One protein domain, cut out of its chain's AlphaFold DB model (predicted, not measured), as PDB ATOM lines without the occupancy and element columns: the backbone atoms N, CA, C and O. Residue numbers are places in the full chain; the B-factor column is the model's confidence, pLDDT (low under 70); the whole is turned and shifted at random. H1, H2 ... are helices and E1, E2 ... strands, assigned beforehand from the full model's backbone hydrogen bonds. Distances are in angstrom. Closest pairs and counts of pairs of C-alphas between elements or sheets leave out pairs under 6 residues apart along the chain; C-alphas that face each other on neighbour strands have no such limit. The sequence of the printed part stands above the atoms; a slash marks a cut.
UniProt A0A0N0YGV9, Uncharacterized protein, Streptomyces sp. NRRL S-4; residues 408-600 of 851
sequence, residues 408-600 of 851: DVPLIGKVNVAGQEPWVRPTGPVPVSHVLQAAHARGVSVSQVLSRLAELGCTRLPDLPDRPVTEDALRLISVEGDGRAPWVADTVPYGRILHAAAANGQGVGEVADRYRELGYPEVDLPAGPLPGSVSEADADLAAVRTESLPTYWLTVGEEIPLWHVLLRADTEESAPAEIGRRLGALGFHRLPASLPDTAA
ATOM      1  N   ASP A 408     166.908 139.649 180.355       79.38
ATOM      2  CA  ASP A 408     166.577 139.035 179.062       79.38
ATOM      3  C   ASP A 408     166.929 139.918 177.863       79.38
ATOM      4  O   ASP A 408     167.129 139.406 176.763       79.38
ATOM      5  N   VAL A 409     167.062 141.236 178.056       75.50
ATOM      6  CA  VAL A 409     167.335 142.170 176.951       75.50
ATOM      7  C   VAL A 409     168.627 141.812 176.207       75.50
ATOM      8  O   VAL A 409     168.579 141.733 174.982       75.50
ATOM      9  N   PRO A 410     169.760 141.502 176.871       76.69
ATOM     10  CA  PRO A 410     170.970 141.073 176.169       76.69
ATOM     11  C   PRO A 410     170.847 139.712 175.465       76.69
ATOM     12  O   PRO A 410     171.632 139.443 174.565       76.69
ATOM     13  N   LEU A 411     169.893 138.851 175.853       83.06
ATOM     14  CA  LEU A 411     169.683 137.540 175.216       83.06
ATOM     15  C   LEU A 411     168.959 137.646 173.875       83.06
ATOM     16  O   LEU A 411     169.123 136.777 173.032       83.06
ATOM     17  N   ILE A 412     168.155 138.685 173.672       79.25
ATOM     18  CA  ILE A 412     167.428 138.932 172.414       79.25
ATOM     19  C   ILE A 412     168.064 140.110 171.645       79.25
ATOM     20  O   ILE A 412     167.784 140.325 170.465       79.25
ATOM     21  N   GLY A 413     168.928 140.859 172.340       72.06
ATOM     22  CA  GLY A 413     169.621 142.067 171.912       72.06
ATOM     23  C   GLY A 413     170.757 141.873 170.918       72.06
ATOM     24  O   GLY A 413     171.091 140.738 170.598       72.06
ATOM     25  N   LYS A 414     171.341 143.007 170.475       68.62
ATOM     26  CA  LYS A 414     172.434 143.158 169.484       68.62
ATOM     27  C   LYS A 414     173.209 141.870 169.187       68.62
ATOM     28  O   LYS A 414     174.304 141.646 169.707       68.62
ATOM     29  N   VAL A 415     172.645 141.076 168.282       67.62
ATOM     30  CA  VAL A 415     173.278 139.957 167.599       67.62
ATOM     31  C   VAL A 415     174.352 140.575 166.719       67.62
ATOM     32  O   VAL A 415     174.107 140.989 165.591       67.62
ATOM     33  N   ASN A 416     175.558 140.720 167.258       73.25
ATOM     34  CA  ASN A 416     176.674 141.270 166.497       73.25
ATOM     35  C   ASN A 416     177.260 140.195 165.574       73.25
ATOM     36  O   ASN A 416     178.450 139.921 165.640       73.25
ATOM     37  N   VAL A 417     176.430 139.534 164.774       74.31
ATOM     38  CA  VAL A 417     176.849 138.490 163.835       74.31
ATOM     39  C   VAL A 417     177.013 139.118 162.456       74.31
ATOM     40  O   VAL A 417     176.172 139.904 162.022       74.31
ATOM     41  N   ALA A 418     178.118 138.817 161.775       70.44
ATOM     42  CA  ALA A 418     178.427 139.409 160.477       70.44
ATOM     43  C   ALA A 418     177.312 139.135 159.453       70.44
ATOM     44  O   ALA A 418     176.955 137.986 159.204       70.44
ATOM     45  N   GLY A 419     176.767 140.204 158.862       64.62
ATOM     46  CA  GLY A 419     175.739 140.122 157.820       64.62
ATOM     47  C   GLY A 419     174.338 139.720 158.300       64.62
ATOM     48  O   GLY A 419     173.467 139.498 157.464       64.62
ATOM     49  N   GLN A 420     174.103 139.625 159.611       66.00
ATOM     50  CA  GLN A 420     172.792 139.314 160.187       66.00
ATOM     51  C   GLN A 420     172.147 140.556 160.802       66.00
ATOM     52  O   GLN A 420     172.819 141.523 161.171       66.00
ATOM     53  N   GLU A 421     170.821 140.522 160.920       62.00
ATOM     54  CA  GLU A 421     170.098 141.553 161.652       62.00
ATOM     55  C   GLU A 421     170.510 141.558 163.132       62.00
ATOM     56  O   GLU A 421     170.741 140.497 163.716       62.00
ATOM     57  N   PRO A 422     170.564 142.735 163.778       67.38
ATOM     58  CA  PRO A 422     171.061 142.867 165.140       67.38
ATOM     59  C   PRO A 422     170.150 142.250 166.213       67.38
ATOM     60  O   PRO A 422     170.411 142.443 167.390       67.38
ATOM     61  N   TRP A 423     169.082 141.526 165.886       75.19
ATOM     62  CA  TRP A 423     168.137 141.035 166.895       75.19
ATOM     63  C   TRP A 423     167.700 139.610 166.605       75.19
ATOM     64  O   TRP A 423     167.472 139.228 165.456       75.19
ATOM     65  N   VAL A 424     167.545 138.821 167.667       80.94
ATOM     66  CA  VAL A 424     167.029 137.458 167.545       80.94
ATOM     67  C   VAL A 424     165.531 137.518 167.261       80.94
ATOM     68  O   VAL A 424     164.744 137.997 168.080       80.94
ATOM     69  N   ARG A 425     165.115 136.998 166.104       79.25
ATOM     70  CA  ARG A 425     163.695 136.859 165.756       79.25
ATOM     71  C   ARG A 425     163.107 135.605 166.415       79.25
ATOM     72  O   ARG A 425     163.673 134.530 166.231       79.25
ATOM     73  N   PRO A 426     161.929 135.664 167.066       79.50
ATOM     74  CA  PRO A 426     161.305 134.493 167.706       79.50
ATOM     75  C   PRO A 426     161.077 133.297 166.768       79.50
ATOM     76  O   PRO A 426     161.143 132.132 167.163       79.50
ATOM     77  N   THR A 427     160.786 133.577 165.499       81.44
ATOM     78  CA  THR A 427     160.532 132.565 164.464       81.44
ATOM     79  C   THR A 427     161.748 132.293 163.577       81.44
ATOM     80  O   THR A 427     161.716 131.355 162.775       81.44
ATOM     81  N   GLY A 428     162.808 133.095 163.705       83.06
ATOM     82  CA  GLY A 428     164.063 132.938 162.976       83.06
ATOM     83  C   GLY A 428     165.030 131.992 163.693       83.06
ATOM     84  O   GLY A 428     164.860 131.743 164.887       83.06
ATOM     85  N   PRO A 429     166.017 131.427 162.976       87.94
ATOM     86  CA  PRO A 429     167.094 130.660 163.597       87.94
ATOM     87  C   PRO A 429     167.914 131.555 164.534       87.94
ATOM     88  O   PRO A 429     168.240 132.688 164.180       87.94
ATOM     89  N   VAL A 430     168.234 131.053 165.727       90.62
ATOM     90  CA  VAL A 430     169.151 131.740 166.647       90.62
ATOM     91  C   VAL A 430     170.592 131.364 166.292       90.62
ATOM     92  O   VAL A 430     170.900 130.171 166.326       90.62
ATOM     93  N   PRO A 431     171.486 132.335 166.016       91.44
ATOM     94  CA  PRO A 431     172.863 132.022 165.649       91.44
ATOM     95  C   PRO A 431     173.642 131.311 166.761       91.44
ATOM     96  O   PRO A 431     173.528 131.661 167.942       91.44
ATOM     97  N   VAL A 432     174.504 130.367 166.384       93.00
ATOM     98  CA  VAL A 432     175.376 129.612 167.303       93.00
ATOM     99  C   VAL A 432     176.274 130.553 168.106       93.00
ATOM    100  O   VAL A 432     176.352 130.458 169.334       93.00
ATOM    101  N   SER A 433     176.910 131.509 167.427       91.31
ATOM    102  CA  SER A 433     177.778 132.516 168.047       91.31
ATOM    103  C   SER A 433     177.068 133.332 169.122       91.31
ATOM    104  O   SER A 433     177.665 133.623 170.159       91.31
ATOM    105  N   HIS A 434     175.792 133.662 168.907       91.12
ATOM    106  CA  HIS A 434     174.983 134.426 169.855       91.12
ATOM    107  C   HIS A 434     174.769 133.663 171.163       91.12
ATOM    108  O   HIS A 434     174.980 134.207 172.246       91.12
ATOM    109  N   VAL A 435     174.431 132.374 171.079       93.31
ATOM    110  CA  VAL A 435     174.235 131.530 172.268       93.31
ATOM    111  C   VAL A 435     175.544 131.353 173.041       93.31
ATOM    112  O   VAL A 435     175.555 131.486 174.267       93.31
ATOM    113  N   LEU A 436     176.656 131.097 172.343       93.56
ATOM    114  CA  LEU A 436     177.973 130.937 172.970       93.56
ATOM    115  C   LEU A 436     178.432 132.230 173.662       93.56
ATOM    116  O   LEU A 436     178.906 132.192 174.801       93.56
ATOM    117  N   GLN A 437     178.250 133.379 173.008       91.69
ATOM    118  CA  GLN A 437     178.574 134.688 173.573       91.69
ATOM    119  C   GLN A 437     177.713 134.999 174.800       91.69
ATOM    120  O   GLN A 437     178.251 135.426 175.825       91.69
ATOM    121  N   ALA A 438     176.407 134.738 174.732       91.31
ATOM    122  CA  ALA A 438     175.490 134.944 175.846       91.31
ATOM    123  C   ALA A 438     175.823 134.038 177.042       91.31
ATOM    124  O   ALA A 438     175.781 134.493 178.187       91.31
ATOM    125  N   ALA A 439     176.199 132.781 176.791       93.50
ATOM    126  CA  ALA A 439     176.609 131.843 177.835       93.50
ATOM    127  C   ALA A 439     177.873 132.343 178.551       93.50
ATOM    128  O   ALA A 439     177.898 132.438 179.781       93.50
ATOM    129  N   HIS A 440     178.887 132.755 177.782       93.06
ATOM    130  CA  HIS A 440     180.132 133.288 178.330       93.06
ATOM    131  C   HIS A 440     179.921 134.592 179.111       93.06
ATOM    132  O   HIS A 440     180.332 134.688 180.267       93.06
ATOM    133  N   ALA A 441     179.245 135.581 178.516       89.81
ATOM    134  CA  ALA A 441     179.060 136.906 179.112       89.81
ATOM    135  C   ALA A 441     178.318 136.864 180.458       89.81
ATOM    136  O   ALA A 441     178.518 137.730 181.307       89.81
ATOM    137  N   ARG A 442     177.468 135.851 180.660       89.69
ATOM    138  CA  ARG A 442     176.680 135.664 181.886       89.69
ATOM    139  C   ARG A 442     177.289 134.648 182.851       89.69
ATOM    140  O   ARG A 442     176.781 134.499 183.958       89.69
ATOM    141  N   GLY A 443     178.338 133.933 182.443       92.00
ATOM    142  CA  GLY A 443     178.920 132.843 183.226       92.00
ATOM    143  C   GLY A 443     177.950 131.677 183.461       92.00
ATOM    144  O   GLY A 443     177.999 131.048 184.518       92.00
ATOM    145  N   VAL A 444     177.056 131.409 182.505       94.31
ATOM    146  CA  VAL A 444     176.057 130.328 182.568       94.31
ATOM    147  C   VAL A 444     176.331 129.268 181.499       94.31
ATOM    148  O   VAL A 444     177.137 129.462 180.592       94.31
ATOM    149  N   SER A 445     175.672 128.120 181.619       94.94
ATOM    150  CA  SER A 445     175.775 127.025 180.647       94.94
ATOM    151  C   SER A 445     175.016 127.326 179.345       94.94
ATOM    152  O   SER A 445     174.063 128.113 179.334       94.94
ATOM    153  N   VAL A 446     175.402 126.672 178.247       95.12
ATOM    154  CA  VAL A 446     174.735 126.819 176.941       95.12
ATOM    155  C   VAL A 446     173.281 126.350 177.036       95.12
ATOM    156  O   VAL A 446     172.377 127.042 176.562       95.12
ATOM    157  N   SER A 447     173.027 125.249 177.752       94.06
ATOM    158  CA  SER A 447     171.669 124.745 178.007       94.06
ATOM    159  C   SER A 447     170.773 125.762 178.716       94.06
ATOM    160  O   SER A 447     169.583 125.854 178.408       94.06
ATOM    161  N   GLN A 448     171.318 126.539 179.663       94.12
ATOM    162  CA  GLN A 448     170.561 127.577 180.373       94.12
ATOM    163  C   GLN A 448     170.172 128.728 179.444       94.12
ATOM    164  O   GLN A 448     169.035 129.194 179.509       94.12
ATOM    165  N   VAL A 449     171.072 129.152 178.549       93.81
ATOM    166  CA  VAL A 449     170.761 130.181 177.542       93.81
ATOM    167  C   VAL A 449     169.686 129.689 176.577       93.81
ATOM    168  O   VAL A 449     168.693 130.384 176.375       93.81
ATOM    169  N   LEU A 450     169.839 128.481 176.027       94.25
ATOM    170  CA  LEU A 450     168.860 127.890 175.108       94.25
ATOM    171  C   LEU A 450     167.485 127.729 175.768       94.25
ATOM    172  O   LEU A 450     166.473 128.090 175.172       94.25
ATOM    173  N   SER A 451     167.449 127.259 177.017       91.94
ATOM    174  CA  SER A 451     166.202 127.143 177.786       91.94
ATOM    175  C   SER A 451     165.536 128.505 177.965       91.94
ATOM    176  O   SER A 451     164.335 128.633 177.737       91.94
ATOM    177  N   ARG A 452     166.313 129.548 178.294       91.12
ATOM    178  CA  ARG A 452     165.760 130.894 178.464       91.12
ATOM    179  C   ARG A 452     165.265 131.492 177.146       91.12
ATOM    180  O   ARG A 452     164.213 132.121 177.126       91.12
ATOM    181  N   LEU A 453     165.961 131.261 176.034       90.06
ATOM    182  CA  LEU A 453     165.505 131.689 174.707       90.06
ATOM    183  C   LEU A 453     164.216 130.971 174.275       90.06
ATOM    184  O   LEU A 453     163.325 131.619 173.722       90.06
ATOM    185  N   ALA A 454     164.084 129.671 174.565       89.19
ATOM    186  CA  ALA A 454     162.837 128.927 174.353       89.19
ATOM    187  C   ALA A 454     161.683 129.517 175.175       89.19
ATOM    188  O   ALA A 454     160.591 129.718 174.643       89.19
ATOM    189  N   GLU A 455     161.925 129.833 176.451       86.31
ATOM    190  CA  GLU A 455     160.937 130.487 177.317       86.31
ATOM    191  C   GLU A 455     160.510 131.849 176.771       86.31
ATOM    192  O   GLU A 455     159.333 132.176 176.839       86.31
ATOM    193  N   LEU A 456     161.430 132.614 176.177       81.69
ATOM    194  CA  LEU A 456     161.148 133.903 175.535       81.69
ATOM    195  C   LEU A 456     160.430 133.760 174.178       81.69
ATOM    196  O   LEU A 456     160.083 134.765 173.564       81.69
ATOM    197  N   GLY A 457     160.161 132.536 173.714       81.62
ATOM    198  CA  GLY A 457     159.405 132.268 172.490       81.62
ATOM    199  C   GLY A 457     160.258 132.068 171.236       81.62
ATOM    200  O   GLY A 457     159.702 132.035 170.138       81.62
ATOM    201  N   CYS A 458     161.581 131.908 171.364       85.50
ATOM    202  CA  CYS A 458     162.434 131.516 170.239       85.50
ATOM    203  C   CYS A 458     162.186 130.045 169.884       85.50
ATOM    204  O   CYS A 458     162.425 129.143 170.684       85.50
ATOM    205  N   THR A 459     161.704 129.798 168.669       87.44
ATOM    206  CA  THR A 459     161.241 128.470 168.227       87.44
ATOM    207  C   THR A 459     162.284 127.672 167.446       87.44
ATOM    208  O   THR A 459     162.160 126.453 167.350       87.44
ATOM    209  N   ARG A 460     163.314 128.326 166.891       90.00
ATOM    210  CA  ARG A 460     164.380 127.691 166.095       90.00
ATOM    211  C   ARG A 460     165.735 127.839 166.785       90.00
ATOM    212  O   ARG A 460     166.547 128.683 166.419       90.00
ATOM    213  N   LEU A 461     165.945 127.029 167.814       91.44
ATOM    214  CA  LEU A 461     167.182 127.008 168.589       91.44
ATOM    215  C   LEU A 461     168.222 126.055 167.973       91.44
ATOM    216  O   LEU A 461     167.828 124.994 167.482       91.44
ATOM    217  N   PRO A 462     169.522 126.399 168.010       91.94
ATOM    218  CA  PRO A 462     170.585 125.513 167.552       91.94
ATOM    219  C   PRO A 462     170.804 124.355 168.538       91.94
ATOM    220  O   PRO A 462     170.614 124.507 169.746       91.94
ATOM    221  N   ASP A 463     171.230 123.203 168.018       90.00
ATOM    222  CA  ASP A 463     171.636 122.048 168.825       90.00
ATOM    223  C   ASP A 463     173.118 122.185 169.196       90.00
ATOM    224  O   ASP A 463     174.000 121.983 168.359       90.00
ATOM    225  N   LEU A 464     173.390 122.601 170.435       91.94
ATOM    226  CA  LEU A 464     174.738 122.916 170.907       91.94
ATOM    227  C   LEU A 464     175.141 122.028 172.089       91.94
ATOM    228  O   LEU A 464     174.340 121.815 173.004       91.94
ATOM    229  N   PRO A 465     176.396 121.549 172.135       89.69
ATOM    230  CA  PRO A 465     176.878 120.776 173.267       89.69
ATOM    231  C   PRO A 465     177.004 121.656 174.512       89.69
ATOM    232  O   PRO A 465     177.550 122.759 174.465       89.69
ATOM    233  N   ASP A 466     176.569 121.135 175.659       91.06
ATOM    234  CA  ASP A 466     176.639 121.866 176.924       91.06
ATOM    235  C   ASP A 466     178.053 121.827 177.519       91.06
ATOM    236  O   ASP A 466     178.404 120.977 178.344       91.06
ATOM    237  N   ARG A 467     178.910 122.719 177.022       88.00
ATOM    238  CA  ARG A 467     180.316 122.851 177.416       88.00
ATOM    239  C   ARG A 467     180.605 124.284 177.871       88.00
ATOM    240  O   ARG A 467     179.986 125.220 177.369       88.00
ATOM    241  N   PRO A 468     181.557 124.486 178.800       88.00
ATOM    242  CA  PRO A 468     181.964 125.827 179.196       88.00
ATOM    243  C   PRO A 468     182.589 126.569 178.007       88.00
ATOM    244  O   PRO A 468     183.527 126.072 177.381       88.00
ATOM    245  N   VAL A 469     182.083 127.768 177.716       92.19
ATOM    246  CA  VAL A 469     182.596 128.623 176.638       92.19
ATOM    247  C   VAL A 469     183.851 129.347 177.123       92.19
ATOM    248  O   VAL A 469     183.790 130.222 177.990       92.19
ATOM    249  N   THR A 470     185.004 128.960 176.581       93.38
ATOM    250  CA  THR A 470     186.304 129.552 176.919       93.38
ATOM    251  C   THR A 470     186.567 130.836 176.129       93.38
ATOM    252  O   THR A 470     185.995 131.055 175.063       93.38
ATOM    253  N   GLU A 471     187.490 131.669 176.616       92.25
ATOM    254  CA  GLU A 471     188.008 132.831 175.869       92.25
ATOM    255  C   GLU A 471     188.579 132.430 174.499       92.25
ATOM    256  O   GLU A 471     188.364 133.110 173.500       92.25
ATOM    257  N   ASP A 472     189.239 131.272 174.415       92.62
ATOM    258  CA  ASP A 472     189.757 130.749 173.148       92.62
ATOM    259  C   ASP A 472     188.636 130.389 172.165       92.62
ATOM    260  O   ASP A 472     188.812 130.534 170.955       92.62
ATOM    261  N   ALA A 473     187.477 129.934 172.660       92.94
ATOM    262  CA  ALA A 473     186.301 129.716 171.825       92.94
ATOM    263  C   ALA A 473     185.735 131.049 171.316       92.94
ATOM    264  O   ALA A 473     185.407 131.141 170.137       92.94
ATOM    265  N   LEU A 474     185.695 132.096 172.154       92.75
ATOM    266  CA  LEU A 474     185.279 133.438 171.730       92.75
ATOM    267  C   LEU A 474     186.218 134.048 170.687       92.75
ATOM    268  O   LEU A 474     185.751 134.612 169.698       92.75
ATOM    269  N   ARG A 475     187.535 133.899 170.856       92.31
ATOM    270  CA  ARG A 475     188.518 134.302 169.835       92.31
ATOM    271  C   ARG A 475     188.328 133.533 168.540       92.31
ATOM    272  O   ARG A 475     188.450 134.111 167.466       92.31
ATOM    273  N   LEU A 476     187.987 132.249 168.624       93.06
ATOM    274  CA  LEU A 476     187.695 131.456 167.440       93.06
ATOM    275  C   LEU A 476     186.444 131.978 166.715       93.06
ATOM    276  O   LEU A 476     186.509 132.197 165.518       93.06
ATOM    277  N   ILE A 477     185.347 132.269 167.415       92.12
ATOM    278  CA  ILE A 477     184.094 132.714 166.771       92.12
ATOM    279  C   ILE A 477     184.024 134.219 166.469       92.12
ATOM    280  O   ILE A 477     183.059 134.671 165.862       92.12
ATOM    281  N   SER A 478     185.009 135.010 166.892       91.25
ATOM    282  CA  SER A 478     185.163 136.413 166.487       91.25
ATOM    283  C   SER A 478     185.636 136.494 165.035       91.25
ATOM    284  O   SER A 478     186.498 135.715 164.625       91.25
ATOM    285  N   VAL A 479     185.098 137.429 164.250       87.50
ATOM    286  CA  VAL A 479     185.473 137.634 162.838       87.50
ATOM    287  C   VAL A 479     186.938 138.051 162.713       87.50
ATOM    288  O   VAL A 479     187.657 137.469 161.907       87.50
ATOM    289  N   GLU A 480     187.393 138.986 163.549       85.19
ATOM    290  CA  GLU A 480     188.785 139.468 163.556       85.19
ATOM    291  C   GLU A 480     189.702 138.621 164.459       85.19
ATOM    292  O   GLU A 480     190.914 138.819 164.497       85.19
ATOM    293  N   GLY A 481     189.143 137.652 165.191       88.38
ATOM    294  CA  GLY A 481     189.910 136.759 166.061       88.38
ATOM    295  C   GLY A 481     190.313 137.361 167.412       88.38
ATOM    296  O   GLY A 481     191.081 136.749 168.154       88.38
ATOM    297  N   ASP A 482     189.797 138.538 167.764       88.50
ATOM    298  CA  ASP A 482     190.162 139.284 168.977       88.50
ATOM    299  C   ASP A 482     189.298 138.928 170.202       88.50
ATOM    300  O   ASP A 482     189.493 139.466 171.295       88.50
ATOM    301  N   GLY A 483     188.349 138.004 170.028       90.50
ATOM    302  CA  GLY A 483     187.382 137.620 171.057       90.50
ATOM    303  C   GLY A 483     186.279 138.654 171.255       90.50
ATOM    304  O   GLY A 483     185.591 138.624 172.275       90.50
ATOM    305  N   ARG A 484     186.109 139.580 170.307       88.94
ATOM    306  CA  ARG A 484     185.067 140.604 170.311       88.94
ATOM    307  C   ARG A 484     184.217 140.503 169.052       88.94
ATOM    308  O   ARG A 484     184.586 139.884 168.056       88.94
ATOM    309  N   ALA A 485     183.054 141.134 169.134       82.44
ATOM    310  CA  ALA A 485     182.169 141.341 168.005       82.44
ATOM    311  C   ALA A 485     182.872 142.119 166.866       82.44
ATOM    312  O   ALA A 485     183.658 143.021 167.164       82.44
ATOM    313  N   PRO A 486     182.526 141.862 165.589       87.50
ATOM    314  CA  PRO A 486     181.457 140.965 165.144       87.50
ATOM    315  C   PRO A 486     181.836 139.476 165.212       87.50
ATOM    316  O   PRO A 486     183.006 139.108 165.162       87.50
ATOM    317  N   TRP A 487     180.829 138.618 165.340       88.88
ATOM    318  CA  TRP A 487     180.934 137.164 165.436       88.88
ATOM    319  C   TRP A 487     180.606 136.493 164.099       88.88
ATOM    320  O   TRP A 487     179.872 137.040 163.273       88.88
ATOM    321  N   VAL A 488     181.146 135.296 163.890       89.25
ATOM    322  CA  VAL A 488     180.920 134.481 162.691       89.25
ATOM    323  C   VAL A 488     179.462 133.996 162.655       89.25
ATOM    324  O   VAL A 488     178.863 133.707 163.697       89.25
ATOM    325  N   ALA A 489     178.879 133.961 161.455       88.19
ATOM    326  CA  ALA A 489     177.543 133.420 161.206       88.19
ATOM    327  C   ALA A 489     177.527 131.883 161.286       88.19
ATOM    328  O   ALA A 489     178.570 131.256 161.440       88.19
ATOM    329  N   ASP A 490     176.351 131.262 161.175       89.06
ATOM    330  CA  ASP A 490     176.215 129.800 161.317       89.06
ATOM    331  C   ASP A 490     176.971 129.006 160.237       89.06
ATOM    332  O   ASP A 490     177.397 127.877 160.488       89.06
ATOM    333  N   THR A 491     177.188 129.618 159.071       90.88
ATOM    334  CA  THR A 491     178.109 129.133 158.042       90.88
ATOM    335  C   THR A 491     179.479 129.771 158.265       90.88
ATOM    336  O   THR A 491     179.633 130.991 158.171       90.88
ATOM    337  N   VAL A 492     180.485 128.949 158.566       93.12
ATOM    338  CA  VAL A 492     181.865 129.404 158.775       93.12
ATOM    339  C   VAL A 492     182.585 129.436 157.425       93.12
ATOM    340  O   VAL A 492     182.892 128.368 156.887       93.12
ATOM    341  N   PRO A 493     182.907 130.624 156.883       92.75
ATOM    342  CA  PRO A 493     183.560 130.716 155.589       92.75
ATOM    343  C   PRO A 493     185.003 130.219 155.681       92.75
ATOM    344  O   PRO A 493     185.713 130.475 156.658       92.75
ATOM    345  N   TYR A 494     185.475 129.562 154.625       94.62
ATOM    346  CA  TYR A 494     186.806 128.954 154.600       94.62
ATOM    347  C   TYR A 494     187.941 129.946 154.893       94.62
ATOM    348  O   TYR A 494     188.865 129.627 155.642       94.62
ATOM    349  N   GLY A 495     187.844 131.182 154.384       92.69
ATOM    350  CA  GLY A 495     188.815 132.241 154.675       92.69
ATOM    351  C   GLY A 495     188.980 132.517 156.175       92.69
ATOM    352  O   GLY A 495     190.103 132.671 156.659       92.69
ATOM    353  N   ARG A 496     187.890 132.459 156.950       92.69
ATOM    354  CA  ARG A 496     187.945 132.615 158.410       92.69
ATOM    355  C   ARG A 496     188.694 131.459 159.073       92.69
ATOM    356  O   ARG A 496     189.410 131.690 160.051       92.69
ATOM    357  N   ILE A 497     188.550 130.235 158.562       95.19
ATOM    358  CA  ILE A 497     189.270 129.049 159.055       95.19
ATOM    359  C   ILE A 497     190.770 129.208 158.796       95.19
ATOM    360  O   ILE A 497     191.560 128.980 159.711       95.19
ATOM    361  N   LEU A 498     191.161 129.664 157.598       95.19
ATOM    362  CA  LEU A 498     192.559 129.961 157.257       95.19
ATOM    363  C   LEU A 498     193.161 130.998 158.216       95.19
ATOM    364  O   LEU A 498     194.240 130.775 158.764       95.19
ATOM    365  N   HIS A 499     192.431 132.081 158.490       92.62
ATOM    366  CA  HIS A 499     192.870 133.120 159.424       92.62
ATOM    367  C   HIS A 499     193.006 132.603 160.865       92.62
ATOM    368  O   HIS A 499     193.995 132.888 161.535       92.62
ATOM    369  N   ALA A 500     192.068 131.777 161.349       93.31
ATOM    370  CA  ALA A 500     192.206 131.132 162.662       93.31
ATOM    371  C   ALA A 500     193.378 130.141 162.715       93.31
ATOM    372  O   ALA A 500     194.037 130.050 163.750       93.31
ATOM    373  N   ALA A 501     193.628 129.397 161.638       95.06
ATOM    374  CA  ALA A 501     194.741 128.457 161.553       95.06
ATOM    375  C   ALA A 501     196.086 129.186 161.630       95.06
ATOM    376  O   ALA A 501     196.930 128.808 162.443       95.06
ATOM    377  N   ALA A 502     196.242 130.276 160.872       94.38
ATOM    378  CA  ALA A 502     197.438 131.111 160.901       94.38
ATOM    379  C   ALA A 502     197.664 131.752 162.282       94.38
ATOM    380  O   ALA A 502     198.727 131.567 162.871       94.38
ATOM    381  N   ALA A 503     196.641 132.410 162.844       91.38
ATOM    382  CA  ALA A 503     196.752 133.117 164.123       91.38
ATOM    383  C   ALA A 503     197.073 132.194 165.316       91.38
ATOM    384  O   ALA A 503     197.724 132.614 166.272       91.38
ATOM    385  N   ASN A 504     196.624 130.934 165.275       89.25
ATOM    386  CA  ASN A 504     196.852 129.964 166.351       89.25
ATOM    387  C   ASN A 504     198.002 128.981 166.063       89.25
ATOM    388  O   ASN A 504     198.308 128.149 166.917       89.25
ATOM    389  N   GLY A 505     198.614 129.028 164.875       91.44
ATOM    390  CA  GLY A 505     199.611 128.043 164.441       91.44
ATOM    391  C   GLY A 505     199.069 126.608 164.359       91.44
ATOM    392  O   GLY A 505     199.823 125.658 164.572       91.44
ATOM    393  N   GLN A 506     197.767 126.447 164.099       93.81
ATOM    394  CA  GLN A 506     197.075 125.154 164.020       93.81
ATOM    395  C   GLN A 506     196.861 124.725 162.562       93.81
ATOM    396  O   GLN A 506     196.887 125.545 161.643       93.81
ATOM    397  N   GLY A 507     196.608 123.433 162.339       94.19
ATOM    398  CA  GLY A 507     196.220 122.941 161.016       94.19
ATOM    399  C   GLY A 507     194.792 123.354 160.649       94.19
ATOM    400  O   GLY A 507     193.908 123.386 161.505       94.19
ATOM    401  N   VAL A 508     194.527 123.613 159.364       96.19
ATOM    402  CA  VAL A 508     193.194 124.050 158.890       96.19
ATOM    403  C   VAL A 508     192.098 123.033 159.229       96.19
ATOM    404  O   VAL A 508     191.003 123.419 159.630       96.19
ATOM    405  N   GLY A 509     192.404 121.734 159.131       95.25
ATOM    406  CA  GLY A 509     191.477 120.665 159.523       95.25
ATOM    407  C   GLY A 509     191.145 120.672 161.019       95.25
ATOM    408  O   GLY A 509     189.981 120.545 161.380       95.25
ATOM    409  N   GLU A 510     192.139 120.916 161.875       95.50
ATOM    410  CA  GLU A 510     191.954 120.986 163.332       95.50
ATOM    411  C   GLU A 510     191.063 122.173 163.723       95.50
ATOM    412  O   GLU A 510     190.159 122.035 164.544       95.50
ATOM    413  N   VAL A 511     191.262 123.335 163.096       96.06
ATOM    414  CA  VAL A 511     190.409 124.512 163.315       96.06
ATOM    415  C   VAL A 511     188.972 124.254 162.857       96.06
ATOM    416  O   VAL A 511     188.032 124.613 163.568       96.06
ATOM    417  N   ALA A 512     188.782 123.611 161.702       95.88
ATOM    418  CA  ALA A 512     187.457 123.240 161.210       95.88
ATOM    419  C   ALA A 512     186.737 122.275 162.168       95.88
ATOM    420  O   ALA A 512     185.553 122.458 162.453       95.88
ATOM    421  N   ASP A 513     187.455 121.291 162.715       95.00
ATOM    422  CA  ASP A 513     186.915 120.374 163.721       95.00
ATOM    423  C   ASP A 513     186.527 121.114 165.005       95.00
ATOM    424  O   ASP A 513     185.445 120.872 165.540       95.00
ATOM    425  N   ARG A 514     187.318 122.102 165.442       94.81
ATOM    426  CA  ARG A 514     186.957 122.955 166.586       94.81
ATOM    427  C   ARG A 514     185.660 123.737 166.362       94.81
ATOM    428  O   ARG A 514     184.864 123.835 167.291       94.81
ATOM    429  N   TYR A 515     185.403 124.265 165.162       94.81
ATOM    430  CA  TYR A 515     184.112 124.910 164.865       94.81
ATOM    431  C   TYR A 515     182.942 123.920 164.937       94.81
ATOM    432  O   TYR A 515     181.911 124.236 165.532       94.81
ATOM    433  N   ARG A 516     183.109 122.699 164.412       94.50
ATOM    434  CA  ARG A 516     182.085 121.641 164.527       94.50
ATOM    435  C   ARG A 516     181.839 121.241 165.978       94.50
ATOM    436  O   ARG A 516     180.696 121.059 166.380       94.50
ATOM    437  N   GLU A 517     182.895 121.151 166.785       93.06
ATOM    438  CA  GLU A 517     182.792 120.879 168.223       93.06
ATOM    439  C   GLU A 517     182.086 121.996 169.002       93.06
ATOM    440  O   GLU A 517     181.495 121.720 170.047       93.06
ATOM    441  N   LEU A 518     182.134 123.237 168.508       92.56
ATOM    442  CA  LEU A 518     181.366 124.369 169.035       92.56
ATOM    443  C   LEU A 518     179.910 124.390 168.546       92.56
ATOM    444  O   LEU A 518     179.141 125.232 169.000       92.56
ATOM    445  N   GLY A 519     179.528 123.463 167.663       92.62
ATOM    446  CA  GLY A 519     178.164 123.306 167.165       92.62
ATOM    447  C   GLY A 519     177.842 124.107 165.904       92.62
ATOM    448  O   GLY A 519     176.665 124.260 165.590       92.62
ATOM    449  N   TYR A 520     178.844 124.602 165.164       93.12
ATOM    450  CA  TYR A 520     178.597 125.208 163.852       93.12
ATOM    451  C   TYR A 520     178.183 124.124 162.847       93.12
ATOM    452  O   TYR A 520     178.963 123.191 162.613       93.12
ATOM    453  N   PRO A 521     176.974 124.217 162.265       86.94
ATOM    454  CA  PRO A 521     176.435 123.169 161.403       86.94
ATOM    455  C   PRO A 521     177.125 123.129 160.037       86.94
ATOM    456  O   PRO A 521     177.246 122.059 159.439       86.94
ATOM    457  N   GLU A 522     177.596 124.281 159.554       91.06
ATOM    458  CA  GLU A 522     178.136 124.448 158.211       91.06
ATOM    459  C   GLU A 522     179.533 125.066 158.282       91.06
ATOM    460  O   GLU A 522     179.732 126.183 158.757       91.06
ATOM    461  N   VAL A 523     180.529 124.308 157.828       93.12
ATOM    462  CA  VAL A 523     181.931 124.729 157.793       93.12
ATOM    463  C   VAL A 523     182.432 124.525 156.373       93.12
ATOM    464  O   VAL A 523     182.604 123.380 155.940       93.12
ATOM    465  N   ASP A 524     182.660 125.625 155.662       92.44
ATOM    466  CA  ASP A 524     183.051 125.589 154.257       92.44
ATOM    467  C   ASP A 524     184.495 125.112 154.117       92.44
ATOM    468  O   ASP A 524     185.425 125.701 154.672       92.44
ATOM    469  N   LEU A 525     184.693 124.038 153.353       93.31
ATOM    470  CA  LEU A 525     186.006 123.469 153.062       93.31
ATOM    471  C   LEU A 525     186.116 123.102 151.575       93.31
ATOM    472  O   LEU A 525     185.148 122.614 150.989       93.31
ATOM    473  N   PRO A 526     187.296 123.272 150.954       93.25
ATOM    474  CA  PRO A 526     187.548 122.770 149.610       93.25
ATOM    475  C   PRO A 526     187.560 121.239 149.579       93.25
ATOM    476  O   PRO A 526     187.926 120.577 150.546       93.25
ATOM    477  N   ALA A 527     187.206 120.666 148.425       86.56
ATOM    478  CA  ALA A 527     187.212 119.215 148.212       86.56
ATOM    479  C   ALA A 527     188.631 118.599 148.157       86.56
ATOM    480  O   ALA A 527     188.775 117.376 148.139       86.56
ATOM    481  N   GLY A 528     189.672 119.433 148.078       85.12
ATOM    482  CA  GLY A 528     191.076 119.026 148.011       85.12
ATOM    483  C   GLY A 528     191.730 118.801 149.384       85.12
ATOM    484  O   GLY A 528     191.100 118.988 150.424       85.12
ATOM    485  N   PRO A 529     193.014 118.394 149.407       88.19
ATOM    486  CA  PRO A 529     193.766 118.278 150.651       88.19
ATOM    487  C   PRO A 529     193.893 119.647 151.329       88.19
ATOM    488  O   PRO A 529     194.310 120.620 150.706       88.19
ATOM    489  N   LEU A 530     193.559 119.706 152.619       91.69
ATOM    490  CA  LEU A 530     193.715 120.918 153.419       91.69
ATOM    491  C   LEU A 530     195.198 121.151 153.749       91.69
ATOM    492  O   LEU A 530     195.907 120.187 154.061       91.69
ATOM    493  N   PRO A 531     195.681 122.404 153.731       91.31
ATOM    494  CA  PRO A 531     197.058 122.694 154.098       91.31
ATOM    495  C   PRO A 531     197.286 122.404 155.590       91.31
ATOM    496  O   PRO A 531     196.458 122.718 156.449       91.31
ATOM    497  N   GLY A 532     198.431 121.789 155.901       88.56
ATOM    498  CA  GLY A 532     198.805 121.444 157.278       88.56
ATOM    499  C   GLY A 532     199.139 122.658 158.151       88.56
ATOM    500  O   GLY A 532     199.050 122.569 159.370       88.56
ATOM    501  N   SER A 533     199.495 123.786 157.535       91.06
ATOM    502  CA  SER A 533     199.750 125.079 158.177       91.06
ATOM    503  C   SER A 533     199.562 126.199 157.154       91.06
ATOM    504  O   SER A 533     199.792 125.973 155.965       91.06
ATOM    505  N   VAL A 534     199.200 127.400 157.605       95.00
ATOM    506  CA  VAL A 534     198.991 128.584 156.754       95.00
ATOM    507  C   VAL A 534     199.716 129.768 157.390       95.00
ATOM    508  O   VAL A 534     199.674 129.922 158.608       95.00
ATOM    509  N   SER A 535     200.423 130.567 156.590       94.75
ATOM    510  CA  SER A 535     201.064 131.795 157.077       94.75
ATOM    511  C   SER A 535     200.034 132.921 157.238       94.75
ATOM    512  O   SER A 535     199.007 132.908 156.564       94.75
ATOM    513  N   GLU A 536     200.297 133.919 158.089       92.19
ATOM    514  CA  GLU A 536     199.405 135.089 158.214       92.19
ATOM    515  C   GLU A 536     199.226 135.810 156.868       92.19
ATOM    516  O   GLU A 536     198.102 136.110 156.478       92.19
ATOM    517  N   ALA A 537     200.314 135.975 156.105       92.38
ATOM    518  CA  ALA A 537     200.280 136.596 154.782       92.38
ATOM    519  C   ALA A 537     199.399 135.824 153.781       92.38
ATOM    520  O   ALA A 537     198.728 136.434 152.957       92.38
ATOM    521  N   ASP A 538     199.383 134.489 153.836       94.75
ATOM    522  CA  ASP A 538     198.519 133.672 152.974       94.75
ATOM    523  C   ASP A 538     197.061 133.677 153.438       94.75
ATOM    524  O   ASP A 538     196.152 133.699 152.610       94.75
ATOM    525  N   ALA A 539     196.816 133.674 154.749       92.56
ATOM    526  CA  ALA A 539     195.463 133.772 155.283       92.56
ATOM    527  C   ALA A 539     194.808 135.117 154.936       92.56
ATOM    528  O   ALA A 539     193.626 135.155 154.586       92.56
ATOM    529  N   ASP A 540     195.586 136.201 154.959       91.62
ATOM    530  CA  ASP A 540     195.124 137.533 154.576       91.62
ATOM    531  C   ASP A 540     194.686 137.606 153.108       91.62
ATOM    532  O   ASP A 540     193.774 138.373 152.798       91.62
ATOM    533  N   LEU A 541     195.224 136.771 152.208       93.62
ATOM    534  CA  LEU A 541     194.749 136.705 150.818       93.62
ATOM    535  C   LEU A 541     193.263 136.338 150.715       93.62
ATOM    536  O   LEU A 541     192.604 136.746 149.760       93.62
ATOM    537  N   ALA A 542     192.730 135.581 151.678       92.50
ATOM    538  CA  ALA A 542     191.327 135.174 151.704       92.50
ATOM    539  C   ALA A 542     190.399 136.212 152.362       92.50
ATOM    540  O   ALA A 542     189.176 136.086 152.256       92.50
ATOM    541  N   ALA A 543     190.962 137.219 153.035       90.19
ATOM    542  CA  ALA A 543     190.211 138.320 153.624       90.19
ATOM    543  C   ALA A 543     189.969 139.411 152.577       90.19
ATOM    544  O   ALA A 543     190.890 139.853 151.895       90.19
ATOM    545  N   VAL A 544     188.750 139.915 152.485       84.12
ATOM    546  CA  VAL A 544     188.377 141.063 151.662       84.12
ATOM    547  C   VAL A 544     188.114 142.228 152.610       84.12
ATOM    548  O   VAL A 544     187.076 142.282 153.271       84.12
ATOM    549  N   ARG A 545     189.075 143.152 152.707       80.75
ATOM    550  CA  ARG A 545     188.964 144.356 153.539       80.75
ATOM    551  C   ARG A 545     188.794 145.572 152.638       80.75
ATOM    552  O   ARG A 545     189.675 145.888 151.847       80.75
ATOM    553  N   THR A 546     187.668 146.258 152.775       67.44
ATOM    554  CA  THR A 546     187.430 147.559 152.137       67.44
ATOM    555  C   THR A 546     187.155 148.584 153.225       67.44
ATOM    556  O   THR A 546     186.466 148.257 154.183       67.44
ATOM    557  N   GLU A 547     187.644 149.819 153.080       64.75
ATOM    558  CA  GLU A 547     187.515 150.866 154.115       64.75
ATOM    559  C   GLU A 547     186.066 151.138 154.559       64.75
ATOM    560  O   GLU A 547     185.837 151.637 155.659       64.75
ATOM    561  N   SER A 548     185.084 150.818 153.714       55.91
ATOM    562  CA  SER A 548     183.670 151.129 153.918       55.91
ATOM    563  C   SER A 548     182.788 149.941 154.310       55.91
ATOM    564  O   SER A 548     181.618 150.164 154.624       55.91
ATOM    565  N   LEU A 549     183.291 148.701 154.299       57.94
ATOM    566  CA  LEU A 549     182.477 147.512 154.575       57.94
ATOM    567  C   LEU A 549     183.151 146.569 155.581       57.94
ATOM    568  O   LEU A 549     184.380 146.515 155.634       57.94
ATOM    569  N   PRO A 550     182.360 145.810 156.366       65.69
ATOM    570  CA  PRO A 550     182.895 144.754 157.220       65.69
ATOM    571  C   PRO A 550     183.725 143.750 156.410       65.69
ATOM    572  O   PRO A 550     183.458 143.524 155.232       65.69
ATOM    573  N   THR A 551     184.729 143.149 157.053       75.62
ATOM    574  CA  THR A 551     185.578 142.113 156.453       75.62
ATOM    575  C   THR A 551     184.711 140.986 155.888       75.62
ATOM    576  O   THR A 551     184.007 140.306 156.638       75.62
ATOM    577  N   TYR A 552     184.778 140.776 154.572       82.88
ATOM    578  CA  TYR A 552     184.193 139.610 153.909       82.88
ATOM    579  C   TYR A 552     185.276 138.565 153.653       82.88
ATOM    580  O   TYR A 552     186.461 138.883 153.587       82.88
ATOM    581  N   TRP A 553     184.882 137.306 153.509       89.25
ATOM    582  CA  TRP A 553     185.797 136.199 153.243       89.25
ATOM    583  C   TRP A 553     185.496 135.614 151.871       89.25
ATOM    584  O   TRP A 553     184.332 135.532 151.487       89.25
ATOM    585  N   LEU A 554     186.529 135.187 151.145       91.19
ATOM    586  CA  LEU A 554     186.327 134.459 149.893       91.19
ATOM    587  C   LEU A 554     185.611 133.125 150.159       91.19
ATOM    588  O   LEU A 554     186.029 132.347 151.025       91.19
ATOM    589  N   THR A 555     184.566 132.848 149.380       88.38
ATOM    590  CA  THR A 555     183.808 131.593 149.432       88.38
ATOM    591  C   THR A 555     184.480 130.527 148.575       88.38
ATOM    592  O   THR A 555     184.958 130.780 147.466       88.38
ATOM    593  N   VAL A 556     184.501 129.290 149.063       87.94
ATOM    594  CA  VAL A 556     185.020 128.160 148.286       87.94
ATOM    595  C   VAL A 556     184.043 127.828 147.164       87.94
ATOM    596  O   VAL A 556     182.880 127.529 147.404       87.94
ATOM    597  N   GLY A 557     184.533 127.827 145.925       85.56
ATOM    598  CA  GLY A 557     183.737 127.466 144.753       85.56
ATOM    599  C   GLY A 557     183.059 128.643 144.058       85.56
ATOM    600  O   GLY A 557     182.461 128.430 143.007       85.56
ATOM    601  N   GLU A 558     183.197 129.866 144.561       90.19
ATOM    602  CA  GLU A 558     182.903 131.081 143.798       90.19
ATOM    603  C   GLU A 558     184.134 131.515 143.002       90.19
ATOM    604  O   GLU A 558     185.266 131.182 143.361       90.19
ATOM    605  N   GLU A 559     183.916 132.200 141.878       92.19
ATOM    606  CA  GLU A 559     185.018 132.797 141.128       92.19
ATOM    607  C   GLU A 559     185.604 133.961 141.921       92.19
ATOM    608  O   GLU A 559     184.879 134.849 142.369       92.19
ATOM    609  N   ILE A 560     186.922 133.942 142.115       93.81
ATOM    610  CA  ILE A 560     187.615 135.026 142.799       93.81
ATOM    611  C   ILE A 560     187.590 136.247 141.883       93.81
ATOM    612  O   ILE A 560     188.132 136.174 140.778       93.81
ATOM    613  N   PRO A 561     187.044 137.387 142.335       93.25
ATOM    614  CA  PRO A 561     187.002 138.574 141.504       93.25
ATOM    615  C   PRO A 561     188.409 139.053 141.127       93.25
ATOM    616  O   PRO A 561     189.292 139.151 141.982       93.25
ATOM    617  N   LEU A 562     188.607 139.428 139.859       94.62
ATOM    618  CA  LEU A 562     189.889 139.950 139.368       94.62
ATOM    619  C   LEU A 562     190.391 141.133 140.209       94.62
ATOM    620  O   LEU A 562     191.568 141.189 140.561       94.62
ATOM    621  N   TRP A 563     189.494 142.045 140.591       94.25
ATOM    622  CA  TRP A 563     189.842 143.207 141.409       94.25
ATOM    623  C   TRP A 563     190.453 142.827 142.760       94.25
ATOM    624  O   TRP A 563     191.340 143.527 143.238       94.25
ATOM    625  N   HIS A 564     190.032 141.707 143.355       93.69
ATOM    626  CA  HIS A 564     190.569 141.232 144.628       93.69
ATOM    627  C   HIS A 564     192.015 140.761 144.470       93.69
ATOM    628  O   HIS A 564     192.885 141.127 145.260       93.69
ATOM    629  N   VAL A 565     192.290 140.008 143.400       95.56
ATOM    630  CA  VAL A 565     193.651 139.563 143.066       95.56
ATOM    631  C   VAL A 565     194.562 140.763 142.807       95.56
ATOM    632  O   VAL A 565     195.683 140.795 143.313       95.56
ATOM    633  N   LEU A 566     194.080 141.768 142.070       95.00
ATOM    634  CA  LEU A 566     194.837 142.989 141.780       95.00
ATOM    635  C   LEU A 566     195.067 143.855 143.022       95.00
ATOM    636  O   LEU A 566     196.160 144.383 143.190       95.00
ATOM    637  N   LEU A 567     194.081 143.958 143.915       92.69
ATOM    638  CA  LEU A 567     194.218 144.680 145.181       92.69
ATOM    639  C   LEU A 567     195.299 144.056 146.066       92.69
ATOM    640  O   LEU A 567     196.130 144.766 146.633       92.69
ATOM    641  N   ARG A 568     195.316 142.723 146.153       94.06
ATOM    642  CA  ARG A 568     196.341 141.985 146.899       94.06
ATOM    643  C   ARG A 568     197.714 142.082 146.243       94.06
ATOM    644  O   ARG A 568     198.695 142.302 146.942       94.06
ATOM    645  N   ALA A 569     197.772 142.000 144.916       94.62
ATOM    646  CA  ALA A 569     198.999 142.194 144.152       94.62
ATOM    647  C   ALA A 569     199.617 143.582 144.391       94.62
ATOM    648  O   ALA A 569     200.817 143.679 144.628       94.62
ATOM    649  N   ASP A 570     198.800 144.639 144.387       91.81
ATOM    650  CA  ASP A 570     199.240 146.015 144.649       91.81
ATOM    651  C   ASP A 570     199.714 146.198 146.100       91.81
ATOM    652  O   ASP A 570     200.806 146.707 146.336       91.81
ATOM    653  N   THR A 571     198.947 145.686 147.070       90.69
ATOM    654  CA  THR A 571     199.271 145.792 148.507       90.69
ATOM    655  C   THR A 571     200.564 145.058 148.876       90.69
ATOM    656  O   THR A 571     201.321 145.524 149.724       90.69
ATOM    657  N   GLU A 572     200.819 143.903 148.258       92.88
ATOM    658  CA  GLU A 572     201.991 143.060 148.537       92.88
ATOM    659  C   GLU A 572     203.139 143.270 147.539       92.88
ATOM    660  O   GLU A 572     204.092 142.486 147.529       92.88
ATOM    661  N   GLU A 573     203.039 144.281 146.667       93.19
ATOM    662  CA  GLU A 573     204.002 144.574 145.592       93.19
ATOM    663  C   GLU A 573     204.390 143.320 144.772       93.19
ATOM    664  O   GLU A 573     205.539 143.120 144.370       93.19
ATOM    665  N   SER A 574     203.411 142.444 144.536       95.06
ATOM    666  CA  SER A 574     203.579 141.112 143.950       95.06
ATOM    667  C   SER A 574     202.835 140.981 142.622       95.06
ATOM    668  O   SER A 574     201.901 141.720 142.329       95.06
ATOM    669  N   ALA A 575     203.232 140.025 141.781       96.00
ATOM    670  CA  ALA A 575     202.541 139.782 140.515       96.00
ATOM    671  C   ALA A 575     201.140 139.169 140.740       96.00
ATOM    672  O   ALA A 575     201.020 138.241 141.544       96.00
ATOM    673  N   PRO A 576     200.099 139.572 139.983       96.88
ATOM    674  CA  PRO A 576     198.768 138.959 140.075       96.88
ATOM    675  C   PRO A 576     198.774 137.434 139.895       96.88
ATOM    676  O   PRO A 576     198.066 136.723 140.610       96.88
ATOM    677  N   ALA A 577     199.619 136.907 139.002       96.62
ATOM    678  CA  ALA A 577     199.786 135.463 138.829       96.62
ATOM    679  C   ALA A 577     200.327 134.759 140.086       96.62
ATOM    680  O   ALA A 577     199.952 133.621 140.360       96.62
ATOM    681  N   GLU A 578     201.184 135.420 140.871       96.75
ATOM    682  CA  GLU A 578     201.700 134.869 142.129       96.75
ATOM    683  C   GLU A 578     200.614 134.814 143.204       96.75
ATOM    684  O   GLU A 578     200.452 133.785 143.860       96.75
ATOM    685  N   ILE A 579     199.809 135.874 143.321       97.00
ATOM    686  CA  ILE A 579     198.639 135.891 144.208       97.00
ATOM    687  C   ILE A 579     197.669 134.761 143.833       97.00
ATOM    688  O   ILE A 579     197.232 134.007 144.703       97.00
ATOM    689  N   GLY A 580     197.400 134.578 142.535       96.38
ATOM    690  CA  GLY A 580     196.585 133.469 142.037       96.38
ATOM    691  C   GLY A 580     197.155 132.093 142.398       96.38
ATOM    692  O   GLY A 580     196.422 131.235 142.885       96.38
ATOM    693  N   ARG A 581     198.470 131.877 142.237       96.25
ATOM    694  CA  ARG A 581     199.134 130.618 142.630       96.25
ATOM    695  C   ARG A 581     198.994 130.333 144.125       96.25
ATOM    696  O   ARG A 581     198.681 129.199 144.490       96.25
ATOM    697  N   ARG A 582     199.186 131.345 144.975       96.19
ATOM    698  CA  ARG A 582     199.046 131.220 146.436       96.19
ATOM    699  C   ARG A 582     197.604 130.906 146.838       96.19
ATOM    700  O   ARG A 582     197.384 129.943 147.566       96.19
ATOM    701  N   LEU A 583     196.616 131.608 146.279       95.81
ATOM    702  CA  LEU A 583     195.190 131.298 146.473       95.81
ATOM    703  C   LEU A 583     194.836 129.873 146.010       95.81
ATOM    704  O   LEU A 583     194.143 129.140 146.715       95.81
ATOM    705  N   GLY A 584     195.377 129.441 144.868       94.19
ATOM    706  CA  GLY A 584     195.218 128.077 144.364       94.19
ATOM    707  C   GLY A 584     195.793 127.015 145.304       94.19
ATOM    708  O   GLY A 584     195.151 125.986 145.525       94.19
ATOM    709  N   ALA A 585     196.960 127.275 145.902       93.56
ATOM    710  CA  ALA A 585     197.588 126.398 146.893       93.56
ATOM    711  C   ALA A 585     196.791 126.310 148.207       93.56
ATOM    712  O   ALA A 585     196.835 125.282 148.880       93.56
ATOM    713  N   LEU A 586     196.030 127.356 148.542       94.31
ATOM    714  CA  LEU A 586     195.098 127.357 149.671       94.31
ATOM    715  C   LEU A 586     193.785 126.622 149.363       94.31
ATOM    716  O   LEU A 586     193.019 126.381 150.283       94.31
ATOM    717  N   GLY A 587     193.517 126.232 148.112       93.88
ATOM    718  CA  GLY A 587     192.302 125.503 147.725       93.88
ATOM    719  C   GLY A 587     191.252 126.338 146.984       93.88
ATOM    720  O   GLY A 587     190.165 125.833 146.693       93.88
ATOM    721  N   PHE A 588     191.555 127.592 146.631       94.06
ATOM    722  CA  PHE A 588     190.683 128.407 145.787       94.06
ATOM    723  C   PHE A 588     190.975 128.164 144.301       94.06
ATOM    724  O   PHE A 588     191.923 128.702 143.733       94.06
ATOM    725  N   HIS A 589     190.159 127.330 143.654       90.94
ATOM    726  CA  HIS A 589     190.437 126.852 142.292       90.94
ATOM    727  C   HIS A 589     189.760 127.643 141.163       90.94
ATOM    728  O   HIS A 589     190.123 127.457 140.003       90.94
ATOM    729  N   ARG A 590     188.786 128.509 141.463       93.69
ATOM    730  CA  ARG A 590     188.127 129.362 140.461       93.69
ATOM    731  C   ARG A 590     188.802 130.731 140.411       93.69
ATOM    732  O   ARG A 590     188.305 131.702 140.970       93.69
ATOM    733  N   LEU A 591     189.984 130.764 139.809       93.25
ATOM    734  CA  LEU A 591     190.755 131.989 139.595       93.25
ATOM    735  C   LEU A 591     190.329 132.671 138.284       93.25
ATOM    736  O   LEU A 591     189.899 131.961 137.370       93.25
ATOM    737  N   PRO A 592     190.521 133.998 138.153       93.19
ATOM    738  CA  PRO A 592     190.357 134.692 136.881       93.19
ATOM    739  C   PRO A 592     191.167 134.025 135.766       93.19
ATOM    740  O   PRO A 592     192.307 133.602 135.978       93.19
ATOM    741  N   ALA A 593     190.594 133.965 134.563       88.12
ATOM    742  CA  ALA A 593     191.178 133.235 133.435       88.12
ATOM    743  C   ALA A 593     192.568 133.746 133.011       88.12
ATOM    744  O   ALA A 593     193.383 132.969 132.512       88.12
ATOM    745  N   SER A 594     192.841 135.041 133.196       89.38
ATOM    746  CA  SER A 594     194.111 135.676 132.836       89.38
ATOM    747  C   SER A 594     194.670 136.457 134.017       89.38
ATOM    748  O   SER A 594     194.055 137.410 134.488       89.38
ATOM    749  N   LEU A 595     195.854 136.061 134.485       94.25
ATOM    750  CA  LEU A 595     196.591 136.764 135.531       94.25
ATOM    751  C   LEU A 595     198.017 137.039 135.038       94.25
ATOM    752  O   LEU A 595     198.747 136.089 134.751       94.25
ATOM    753  N   PRO A 596     198.439 138.309 134.920       94.38
ATOM    754  CA  PRO A 596     199.770 138.634 134.422       94.38
ATOM    755  C   PRO A 596     200.874 138.320 135.445       94.38
ATOM    756  O   PRO A 596     200.706 138.510 136.650       94.38
ATOM    757  N   ASP A 597     202.048 137.915 134.947       94.88
ATOM    758  CA  ASP A 597     203.257 137.657 135.755       94.88
ATOM    759  C   ASP A 597     204.011 138.932 136.172       94.88
ATOM    760  O   ASP A 597     204.980 138.873 136.925       94.88
ATOM    761  N   THR A 598     203.580 140.102 135.699       92.50
ATOM    762  CA  THR A 598     204.159 141.394 136.078       92.50
ATOM    763  C   THR A 598     203.111 142.242 136.777       92.50
ATOM    764  O   THR A 598     202.013 142.413 136.243       92.50
ATOM    765  N   ALA A 599     203.448 142.817 137.930       90.50
ATOM    766  CA  ALA A 599     202.645 143.864 138.555       90.50
ATOM    767  C   ALA A 599     202.808 145.173 137.773       90.50
ATOM    768  O   ALA A 599     203.923 145.520 137.372       90.50
ATOM    769  N   ALA A 600     201.716 145.898 137.540       90.62
ATOM    770  CA  ALA A 600     201.787 147.242 136.989       90.62
ATOM    771  C   ALA A 600     201.089 148.212 137.950       90.62
ATOM    772  O   ALA A 600     199.889 148.067 138.191       90.62
TER     773      ALA A 600
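What this domain is: This is residues 408 to 600 of the 851 residues of an uncharacterized protein of Streptomyces sp. NRRL S-4 (UniProt A0A0N0YGV9). Three pairs of helices set roughly at right angles, H2 with H3, H5 with H6 and H8 with H9, follow one another in a row along the longest axis. H4 lies between the first two pairs, short H1 is beside the first, H7 packs on H5, and the small hairpin of E1 and E2 is beside residues 494 to 499 of H5; long loops link many of these parts. The printed part has 193 residues with nine named helices and two named strands, in the order H1 to H7, E1, E2, H8, H9, and the antiparallel sheet has the order E1 - E2. The class is mostly helix, though under half of the residues are in named elements. The whole is compact, with a radius of gyration of the C-alphas of 18.2 A, yet elongated, spanning 60 by 32 by 26 A.

How they stand to each other: Start at H1, residues 408 to 412, which only just touches H3, residues 446 to 455, with 3 pairs of C-alphas within 8 A; the closest are Leu 411 and Leu 453, 7.2 A. H2, residues 432 to 442, touches H3 about perpendicular at 78 degrees, closest at C-alphas 439 and 446, 5.4 A. H2 only just touches H4, residues 471 to 477, with 3 pairs of C-alphas within 8 A, the closest 433 and 477, 6.4 A. H4 is close to but not clearly touching H5, residues 494 to 504; C-alphas 476 and 500 are closest, 6.6 A. H5 touches H6, residues 508 to 517, at 78 degrees, about perpendicular, with C-alphas 501 and 508 closest, 5.4 A. It also touches H7, residues 536 to 540, with C-alphas 499 and 539 closest, 4.9 A. Next comes the hairpin of E1, residues 543 to 546, and E2, residues 549 to 553: N 544 and O 552 are 2.7 A apart and N 552 and O 544 3.0 A, within hydrogen-bond range. H8, residues 562 to 571, touches H9, residues 576 to 585, about perpendicular at 76 degrees, with C-alphas 569 and 576 closest, 5.2 A. In H1 to H9 every O i to N i+4 pair is within hydrogen-bond range.

Where its parts are: Find C-alpha 408 at (166.577, 139.035, 179.062), where H1 begins. H2 begins at C-alpha 432, (175.376, 129.612, 167.303), and is 15.8 A long; H5 is 15.5 A, and H3, H6, H8 and H9 are each 14.3 A. H9 ends at C-alpha 585, (197.588, 126.398, 146.893).

The domain as a whole: The C-alphas of Glu 455 and Thr 598 are the two farthest apart, 60.7 A. The printed part has no cut. The links H1 to H2, H3 to H4, H4 to H5 and H6 to H7 are long. Look for pLDDT under 70 at residues 414 to 415, 419 to 422 and 546 to 550; the mean of the printed part is 89.1.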